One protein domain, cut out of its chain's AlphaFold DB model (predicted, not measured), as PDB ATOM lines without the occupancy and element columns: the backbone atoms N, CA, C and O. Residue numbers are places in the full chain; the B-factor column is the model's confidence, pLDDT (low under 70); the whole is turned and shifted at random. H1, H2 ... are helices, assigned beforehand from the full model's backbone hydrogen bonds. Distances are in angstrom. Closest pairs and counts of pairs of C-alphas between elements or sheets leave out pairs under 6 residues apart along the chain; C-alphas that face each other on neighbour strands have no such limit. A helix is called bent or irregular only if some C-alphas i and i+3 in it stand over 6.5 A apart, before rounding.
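Overview. This is residues 20 to 91 of the 92 residues of an uncharacterized protein of Actinomyces denticolens (UniProt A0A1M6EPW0). One long helix, H2, with a gentle kink, makes the length of a rod, and an extended strand-free link, residues 25 to 50, runs along its side and turns back into it at one end. The short H1 lies off to one side, apart from H2, and residues 83 to 91 stick out at the other end. The printed part has 72 residues, with two named helices, H1 then H2, and no named strand; the class is all helix. It is extended, with a radius of gyration of the C-alphas of 18.4 A and spans of 62 by 21 by 15 A.

Arrangement. H1, residues 20 to 24, and H2, residues 51 to 89, are apart. H2 has a kink of 26 degrees near residue 66; it is neither bent nor irregular, but only just: C-alphas 65 and 68 are 6.4 A apart. Every O i to N i+4 pair is within hydrogen-bond range in H1, and 33 of 35 in H2.

Along the chain. H1 begins at C-alpha 20 (51.312, 54.298, -14.250) and measures 6.1 A. H2 measures 56.3 A, ending at C-alpha 89 (46.013, 45.677, -29.068).

Size, cuts and confidence. The C-alphas farthest apart, of Gly 50 and Ala 91, are 62.8 A apart. The printed part has no cut; the link from H1 to H2 is long. pLDDT is under 70 at residues 20 to 22, 24 to 38, 40 to 41 and 89 to 91.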
ATOM      1  N   ARG A  20      51.482  55.011 -12.976       62.44
ATOM      2  CA  ARG A  20      51.312  54.298 -14.250       62.44
ATOM      3  C   ARG A  20      51.881  52.869 -14.243       62.44
ATOM      4  O   ARG A  20      51.268  51.977 -14.812       62.44
ATOM      5  N   ARG A  21      53.043  52.644 -13.624       65.19
ATOM      6  CA  ARG A  21      53.687  51.326 -13.518       65.19
ATOM      7  C   ARG A  21      52.993  50.435 -12.489       65.19
ATOM      8  O   ARG A  21      52.854  49.250 -12.745       65.19
ATOM      9  N   ALA A  22      52.517  51.010 -11.383       68.88
ATOM     10  CA  ALA A  22      51.712  50.300 -10.390       68.88
ATOM     11  C   ALA A  22      50.392  49.808 -11.004       68.88
ATOM     12  O   ALA A  22      50.060  48.636 -10.889       68.88
ATOM     13  N   MET A  23      49.703  50.680 -11.747       70.12
ATOM     14  CA  MET A  23      48.469  50.330 -12.453       70.12
ATOM     15  C   MET A  23      48.704  49.331 -13.594       70.12
ATOM     16  O   MET A  23      47.854  48.489 -13.835       70.12
ATOM     17  N   ALA A  24      49.862  49.369 -14.268       64.25
ATOM     18  CA  ALA A  24      50.211  48.390 -15.305       64.25
ATOM     19  C   ALA A  24      50.530  46.985 -14.758       64.25
ATOM     20  O   ALA A  24      50.533  46.027 -15.522       64.25
ATOM     21  N   GLN A  25      50.834  46.863 -13.461       64.06
ATOM     22  CA  GLN A  25      51.038  45.583 -12.775       64.06
ATOM     23  C   GLN A  25      49.794  45.120 -12.006       64.06
ATOM     24  O   GLN A  25      49.800  44.023 -11.453       64.06
ATOM     25  N   LEU A  26      48.753  45.955 -11.937       64.50
ATOM     26  CA  LEU A  26      47.518  45.649 -11.234       64.50
ATOM     27  C   LEU A  26      46.657  44.745 -12.123       64.50
ATOM     28  O   LEU A  26      45.930  45.214 -12.996       64.50
ATOM     29  N   ASP A  27      46.764  43.438 -11.909       64.50
ATOM     30  CA  ASP A  27      45.936  42.447 -12.592       64.50
ATOM     31  C   ASP A  27      44.567  42.334 -11.907       64.50
ATOM     32  O   ASP A  27      44.320  41.448 -11.089       64.50
ATOM     33  N   ILE A  28      43.675  43.278 -12.224       58.50
ATOM     34  CA  ILE A  28      42.288  43.296 -11.729       58.50
ATOM     35  C   ILE A  28      41.517  42.063 -12.227       58.50
ATOM     36  O   ILE A  28      40.631  41.584 -11.532       58.50
ATOM     37  N   ALA A  29      41.868  41.512 -13.395       52.97
ATOM     38  CA  ALA A  29      41.211  40.324 -13.937       52.97
ATOM     39  C   ALA A  29      41.514  39.058 -13.116       52.97
ATOM     40  O   ALA A  29      40.683  38.158 -13.067       52.97
ATOM     41  N   SER A  30      42.672  39.003 -12.446       54.06
ATOM     42  CA  SER A  30      42.999  37.945 -11.476       54.06
ATOM     43  C   SER A  30      42.379  38.140 -10.091       54.06
ATOM     44  O   SER A  30      42.386  37.206  -9.286       54.06
ATOM     45  N   ALA A  31      41.834  39.326  -9.797       57.03
ATOM     46  CA  ALA A  31      41.093  39.596  -8.569       57.03
ATOM     47  C   ALA A  31      39.670  39.020  -8.670       57.03
ATOM     48  O   ALA A  31      38.678  39.721  -8.482       57.03
ATOM     49  N   ASP A  32      39.582  37.726  -8.978       53.91
ATOM     50  CA  ASP A  32      38.356  36.936  -8.952       53.91
ATOM     51  C   ASP A  32      38.047  36.577  -7.495       53.91
ATOM     52  O   ASP A  32      38.249  35.467  -7.006       53.91
ATOM     53  N   THR A  33      37.656  37.596  -6.741       55.47
ATOM     54  CA  THR A  33      37.040  37.426  -5.431       55.47
ATOM     55  C   THR A  33      35.682  38.087  -5.508       55.47
ATOM     56  O   THR A  33      35.459  39.125  -4.881       55.47
ATOM     57  N   GLU A  34      34.785  37.527  -6.321       56.75
ATOM     58  CA  GLU A  34      33.366  37.828  -6.180       56.75
ATOM     59  C   GLU A  34      32.962  37.400  -4.767       56.75
ATOM     60  O   GLU A  34      32.718  36.229  -4.470       56.75
ATOM     61  N   VAL A  35      32.975  38.361  -3.845       59.19
ATOM     62  CA  VAL A  35      32.351  38.181  -2.543       59.19
ATOM     63  C   VAL A  35      30.865  38.230  -2.826       59.19
ATOM     64  O   VAL A  35      30.273  39.299  -2.990       59.19
ATOM     65  N   ASP A  36      30.278  37.049  -2.956       61.38
ATOM     66  CA  ASP A  36      28.844  36.922  -3.089       61.38
ATOM     67  C   ASP A  36      28.193  37.370  -1.776       61.38
ATOM     68  O   ASP A  36      28.462  36.829  -0.699       61.38
ATOM     69  N   ALA A  37      27.337  38.388  -1.857       62.34
ATOM     70  CA  ALA A  37      26.650  38.924  -0.689       62.34
ATOM     71  C   ALA A  37      25.785  37.856   0.006       62.34
ATOM     72  O   ALA A  37      25.548  37.974   1.207       62.34
ATOM     73  N   ALA A  38      25.361  36.795  -0.698       66.56
ATOM     74  CA  ALA A  38      24.611  35.694  -0.095       66.56
ATOM     75  C   ALA A  38      25.486  34.744   0.746       66.56
ATOM     76  O   ALA A  38      24.950  33.977   1.546       66.56
ATOM     77  N   SER A  39      26.818  34.829   0.644       70.88
ATOM     78  CA  SER A  39      27.743  34.160   1.573       70.88
ATOM     79  C   SER A  39      27.882  34.895   2.908       70.88
ATOM     80  O   SER A  39      28.384  34.321   3.878       70.88
ATOM     81  N   VAL A  40      27.438  36.155   2.988       69.75
ATOM     82  CA  VAL A  40      27.406  36.897   4.249       69.75
ATOM     83  C   VAL A  40      26.110  36.569   4.986       69.75
ATOM     84  O   VAL A  40      25.023  36.818   4.462       69.75
ATOM     85  N   PRO A  41      26.184  36.029   6.215       69.94
ATOM     86  CA  PRO A  41      24.990  35.794   7.007       69.94
ATOM     87  C   PRO A  41      24.300  37.131   7.292       69.94
ATOM     88  O   PRO A  41      24.887  38.035   7.879       69.94
ATOM     89  N   SER A  42      23.037  37.247   6.892       76.25
ATOM     90  CA  SER A  42      22.238  38.462   7.087       76.25
ATOM     91  C   SER A  42      21.785  38.659   8.532       76.25
ATOM     92  O   SER A  42      21.271  39.716   8.877       76.25
ATOM     93  N   THR A  43      21.943  37.647   9.387       82.50
ATOM     94  CA  THR A  43      21.481  37.683  10.775       82.50
ATOM     95  C   THR A  43      22.467  37.020  11.724       82.50
ATOM     96  O   THR A  43      23.012  35.951  11.437       82.50
ATOM     97  N   VAL A  44      22.681  37.644  12.885       86.75
ATOM     98  CA  VAL A  44      23.350  36.974  14.007       86.75
ATOM     99  C   VAL A  44      22.453  35.873  14.588       86.75
ATOM    100  O   VAL A  44      21.226  35.999  14.573       86.75
ATOM    101  N   PRO A  45      23.036  34.789  15.137       84.94
ATOM    102  CA  PRO A  45      22.267  33.718  15.760       84.94
ATOM    103  C   PRO A  45      21.358  34.237  16.879       84.94
ATOM    104  O   PRO A  45      21.803  34.989  17.742       84.94
ATOM    105  N   ALA A  46      20.116  33.752  16.937       79.62
ATOM    106  CA  ALA A  46      19.134  34.169  17.947       79.62
ATOM    107  C   ALA A  46      19.574  33.899  19.403       79.62
ATOM    108  O   ALA A  46      19.055  34.504  20.337       79.62
ATOM    109  N   SER A  47      20.542  32.999  19.609       85.81
ATOM    110  CA  SER A  47      21.157  32.735  20.913       85.81
ATOM    111  C   SER A  47      22.078  33.859  21.406       85.81
ATOM    112  O   SER A  47      22.457  33.857  22.576       85.81
ATOM    113  N   TRP A  48      22.493  34.786  20.539       82.00
ATOM    114  CA  TRP A  48      23.339  35.923  20.902       82.00
ATOM    115  C   TRP A  48      22.466  37.115  21.271       82.00
ATOM    116  O   TRP A  48      21.710  37.631  20.456       82.00
ATOM    117  N   THR A  49      22.577  37.563  22.519       89.25
ATOM    118  CA  THR A  49      21.789  38.678  23.045       89.25
ATOM    119  C   THR A  49      22.694  39.756  23.637       89.25
ATOM    120  O   THR A  49      23.872  39.535  23.919       89.25
ATOM    121  N   GLY A  50      22.141  40.955  23.812       91.50
ATOM    122  CA  GLY A  50      22.850  42.097  24.383       91.50
ATOM    123  C   GLY A  50      23.513  43.002  23.344       91.50
ATOM    124  O   GLY A  50      23.340  42.864  22.134       91.50
ATOM    125  N   LEU A  51      24.266  43.982  23.843       91.00
ATOM    126  CA  LEU A  51      24.738  45.116  23.046       91.00
ATOM    127  C   LEU A  51      25.720  44.703  21.938       91.00
ATOM    128  O   LEU A  51      25.659  45.238  20.838       91.00
ATOM    129  N   ALA A  52      26.574  43.711  22.196       87.94
ATOM    130  CA  ALA A  52      27.512  43.188  21.203       87.94
ATOM    131  C   ALA A  52      26.804  42.496  20.023       87.94
ATOM    132  O   ALA A  52      27.232  42.655  18.883       87.94
ATOM    133  N   ALA A  53      25.701  41.781  20.280       88.25
ATOM    134  CA  ALA A  53      24.907  41.136  19.235       88.25
ATOM    135  C   ALA A  53      24.241  42.177  18.322       88.25
ATOM    136  O   ALA A  53      24.328  42.066  17.103       88.25
ATOM    137  N   ASN A  54      23.681  43.246  18.902       87.81
ATOM    138  CA  ASN A  54      23.102  44.351  18.130       87.81
ATOM    139  C   ASN A  54      24.151  45.079  17.275       87.81
ATOM    140  O   ASN A  54      23.873  45.430  16.131       87.81
ATOM    141  N   GLN A  55      25.363  45.285  17.801       91.31
ATOM    142  CA  GLN A  55      26.457  45.888  17.032       91.31
ATOM    143  C   GLN A  55      26.924  44.976  15.891       91.31
ATOM    144  O   GLN A  55      27.166  45.457  14.787       91.31
ATOM    145  N   CYS A  56      26.990  43.659  16.121       86.12
ATOM    146  CA  CYS A  56      27.281  42.698  15.057       86.12
ATOM    147  C   CYS A  56      26.198  42.715  13.975       86.12
ATOM    148  O   CYS A  56      26.537  42.754  12.798       86.12
ATOM    149  N   GLN A  57      24.918  42.746  14.356       90.69
ATOM    150  CA  GLN A  57      23.818  42.848  13.397       90.69
ATOM    151  C   GLN A  57      23.929  44.125  12.555       90.69
ATOM    152  O   GLN A  57      23.860  44.061  11.335       90.69
ATOM    153  N   SER A  58      24.194  45.273  13.184       89.69
ATOM    154  CA  SER A  58      24.352  46.544  12.464       89.69
ATOM    155  C   SER A  58      25.563  46.552  11.522       89.69
ATOM    156  O   SER A  58      25.498  47.121  10.427       89.69
ATOM    157  N   ALA A  59      26.663  45.902  11.915       87.62
ATOM    158  CA  ALA A  59      27.828  45.726  11.056       87.62
ATOM    159  C   ALA A  59      27.529  44.801   9.862       87.62
ATOM    160  O   ALA A  59      27.966  45.104   8.753       87.62
ATOM    161  N   LEU A  60      26.759  43.724  10.062       88.94
ATOM    162  CA  LEU A  60      26.305  42.834   8.986       88.94
ATOM    163  C   LEU A  60      25.368  43.560   8.014       88.94
ATOM    164  O   LEU A  60      25.603  43.504   6.809       88.94
ATOM    165  N   ASP A  61      24.390  44.316   8.519       89.12
ATOM    166  CA  ASP A  61      23.485  45.124   7.690       89.12
ATOM    167  C   ASP A  61      24.272  46.132   6.833       89.12
ATOM    168  O   ASP A  61      23.997  46.313   5.647       89.12
ATOM    169  N   SER A  62      25.311  46.746   7.410       87.38
ATOM    170  CA  SER A  62      26.199  47.663   6.684       87.38
ATOM    171  C   SER A  62      27.041  46.936   5.629       87.38
ATOM    172  O   SER A  62      27.191  47.425   4.510       87.38
ATOM    173  N   ALA A  63      27.584  45.763   5.960       84.81
ATOM    174  CA  ALA A  63      28.398  44.972   5.044       84.81
ATOM    175  C   ALA A  63      27.589  44.492   3.828       84.81
ATOM    176  O   ALA A  63      28.064  44.616   2.699       84.81
ATOM    177  N   VAL A  64      26.352  44.030   4.038       83.75
ATOM    178  CA  VAL A  64      25.441  43.593   2.963       83.75
ATOM    179  C   VAL A  64      25.144  44.723   1.970       83.75
ATOM    180  O   VAL A  64      24.980  44.456   0.783       83.75
ATOM    181  N   LEU A  65      25.131  45.984   2.413       85.50
ATOM    182  CA  LEU A  65      24.965  47.141   1.524       85.50
ATOM    183  C   LEU A  65      26.256  47.521   0.783       85.50
ATOM    184  O   LEU A  65      26.202  47.980  -0.358       85.50
ATOM    185  N   LEU A  66      27.419  47.345   1.416       86.56
ATOM    186  CA  LEU A  66      28.711  47.735   0.843       86.56
ATOM    187  C   LEU A  66      29.223  46.752  -0.212       86.56
ATOM    188  O   LEU A  66      29.798  47.182  -1.210       86.56
ATOM    189  N   ILE A  67      29.006  45.451  -0.018       84.94
ATOM    190  CA  ILE A  67      29.460  44.397  -0.939       84.94
ATOM    191  C   ILE A  67      28.961  44.597  -2.385       84.94
ATOM    192  O   ILE A  67      29.800  44.622  -3.286       84.94
ATOM    193  N   PRO A  68      27.661  44.815  -2.668       83.75
ATOM    194  CA  PRO A  68      27.200  45.027  -4.043       83.75
ATOM    195  C   PRO A  68      27.746  46.324  -4.660       83.75
ATOM    196  O   PRO A  68      28.029  46.370  -5.860       83.75
ATOM    197  N   ALA A  69      27.944  47.370  -3.852       85.88
ATOM    198  CA  ALA A  69      28.559  48.612  -4.313       85.88
ATOM    199  C   ALA A  69      30.034  48.401  -4.703       85.88
ATOM    200  O   ALA A  69      30.482  48.906  -5.733       85.88
ATOM    201  N   LEU A  70      30.773  47.611  -3.918       85.75
ATOM    202  CA  LEU A  70      32.151  47.216  -4.216       85.75
ATOM    203  C   LEU A  70      32.233  46.344  -5.474       85.75
ATOM    204  O   LEU A  70      33.052  46.638  -6.342       85.75
ATOM    205  N   ASN A  71      31.358  45.344  -5.621       84.31
ATOM    206  CA  ASN A  71      31.313  44.498  -6.820       84.31
ATOM    207  C   ASN A  71      31.050  45.331  -8.083       84.31
ATOM    208  O   ASN A  71      31.737  45.164  -9.084       84.31
ATOM    209  N   THR A  72      30.138  46.306  -8.016       86.31
ATOM    210  CA  THR A  72      29.869  47.229  -9.135       86.31
ATOM    211  C   THR A  72      31.104  48.057  -9.514       86.31
ATOM    212  O   THR A  72      31.400  48.251 -10.696       86.31
ATOM    213  N   LEU A  73      31.848  48.554  -8.520       86.31
ATOM    214  CA  LEU A  73      33.083  49.306  -8.755       86.31
ATOM    215  C   LEU A  73      34.170  48.429  -9.388       86.31
ATOM    216  O   LEU A  73      34.866  48.891 -10.294       86.31
ATOM    217  N   LEU A  74      34.301  47.180  -8.939       84.31
ATOM    218  CA  LEU A  74      35.251  46.217  -9.498       84.31
ATOM    219  C   LEU A  74      34.895  45.839 -10.940       84.31
ATOM    220  O   LEU A  74      35.780  45.870 -11.792       84.31
ATOM    221  N   ASP A  75      33.620  45.584 -11.244       84.69
ATOM    222  CA  ASP A  75      33.158  45.294 -12.610       84.69
ATOM    223  C   ASP A  75      33.400  46.478 -13.563       84.69
ATOM    224  O   ASP A  75      33.908  46.321 -14.679       84.69
ATOM    225  N   THR A  76      33.157  47.701 -13.080       87.62
ATOM    226  CA  THR A  76      33.463  48.929 -13.829       87.62
ATOM    227  C   THR A  76      34.965  49.057 -14.097       87.62
ATOM    228  O   THR A  76      35.379  49.377 -15.213       87.62
ATOM    229  N   ALA A  77      35.802  48.794 -13.090       83.81
ATOM    230  CA  ALA A  77      37.252  48.855 -13.231       83.81
ATOM    231  C   ALA A  77      37.786  47.770 -14.180       83.81
ATOM    232  O   ALA A  77      38.654  48.057 -15.006       83.81
ATOM    233  N   ALA A  78      37.249  46.550 -14.108       81.94
ATOM    234  CA  ALA A  78      37.599  45.450 -14.999       81.94
ATOM    235  C   ALA A  78      37.196  45.750 -16.450       81.94
ATOM    236  O   ALA A  78      37.981  45.509 -17.369       81.94
ATOM    237  N   SER A  79      36.011  46.327 -16.665       82.00
ATOM    238  CA  SER A  79      35.552  46.764 -17.987       82.00
ATOM    239  C   SER A  79      36.457  47.855 -18.564       82.00
ATOM    240  O   SER A  79      36.964  47.708 -19.674       82.00
ATOM    241  N   ALA A  80      36.783  48.884 -17.777       82.75
ATOM    242  CA  ALA A  80      37.717  49.924 -18.203       82.75
ATOM    243  C   ALA A  80      39.118  49.361 -18.512       82.75
ATOM    244  O   ALA A  80      39.751  49.766 -19.488       82.75
ATOM    245  N   ALA A  81      39.613  48.412 -17.711       80.19
ATOM    246  CA  ALA A  81      40.893  47.753 -17.958       80.19
ATOM    247  C   ALA A  81      40.896  46.974 -19.287       80.19
ATOM    248  O   ALA A  81      41.864  47.081 -20.044       80.19
ATOM    249  N   LYS A  82      39.805  46.260 -19.604       80.81
ATOM    250  CA  LYS A  82      39.616  45.582 -20.899       80.81
ATOM    251  C   LYS A  82      39.610  46.579 -22.059       80.81
ATOM    252  O   LYS A  82      40.299  46.341 -23.049       80.81
ATOM    253  N   ASP A  83      38.924  47.712 -21.921       85.19
ATOM    254  CA  ASP A  83      38.907  48.766 -22.945       85.19
ATOM    255  C   ASP A  83      40.312  49.340 -23.195       85.19
ATOM    256  O   ASP A  83      40.732  49.515 -24.342       85.19
ATOM    257  N   PHE A  84      41.086  49.584 -22.131       81.62
ATOM    258  CA  PHE A  84      42.479  50.029 -22.248       81.62
ATOM    259  C   PHE A  84      43.384  49.003 -22.932       81.62
ATOM    260  O   PHE A  84      44.301  49.390 -23.665       81.62
ATOM    261  N   ASP A  85      43.170  47.715 -22.681       79.25
ATOM    262  CA  ASP A  85      43.942  46.650 -23.313       79.25
ATOM    263  C   ASP A  85      43.561  46.478 -24.791       79.25
ATOM    264  O   ASP A  85      44.440  46.405 -25.651       79.25
ATOM    265  N   ALA A  86      42.268  46.562 -25.116       80.69
ATOM    266  CA  ALA A  86      41.769  46.553 -26.489       80.69
ATOM    267  C   ALA A  86      42.318  47.734 -27.310       80.69
ATOM    268  O   ALA A  86      42.790  47.542 -28.432       80.69
ATOM    269  N   MET A  87      42.351  48.944 -26.735       81.50
ATOM    270  CA  MET A  87      42.979  50.113 -27.370       81.50
ATOM    271  C   MET A  87      44.480  49.917 -27.623       81.50
ATOM    272  O   MET A  87      45.018  50.448 -28.591       81.50
ATOM    273  N   ARG A  88      45.170  49.157 -26.765       73.94
ATOM    274  CA  ARG A  88      46.593  48.835 -26.935       73.94
ATOM    275  C   ARG A  88      46.816  47.774 -28.016       73.94
ATOM    276  O   ARG A  88      47.783  47.879 -28.763       73.94
ATOM    277  N   GLY A  89      45.941  46.772 -28.095       68.38
ATOM    278  CA  GLY A  89      46.013  45.677 -29.068       68.38
ATOM    279  C   GLY A  89      45.582  46.065 -30.487       68.38
ATOM    280  O   GLY A  89      46.077  45.485 -31.447       68.38
ATOM    281  N   GLY A  90      44.720  47.076 -30.637       54.88
ATOM    282  CA  GLY A  90      44.254  47.581 -31.937       54.88
ATOM    283  C   GLY A  90      45.254  48.450 -32.715       54.88
ATOM    284  O   GLY A  90      44.907  48.963 -33.772       54.88
ATOM    285  N   ALA A  91      46.474  48.642 -32.206       50.50
ATOM    286  CA  ALA A  91      47.528  49.432 -32.851       50.50
ATOM    287  C   ALA A  91      48.511  48.594 -33.702       50.50
ATOM    288  O   ALA A  91      49.622  49.057 -33.966       50.50
TER     289      ALA A  91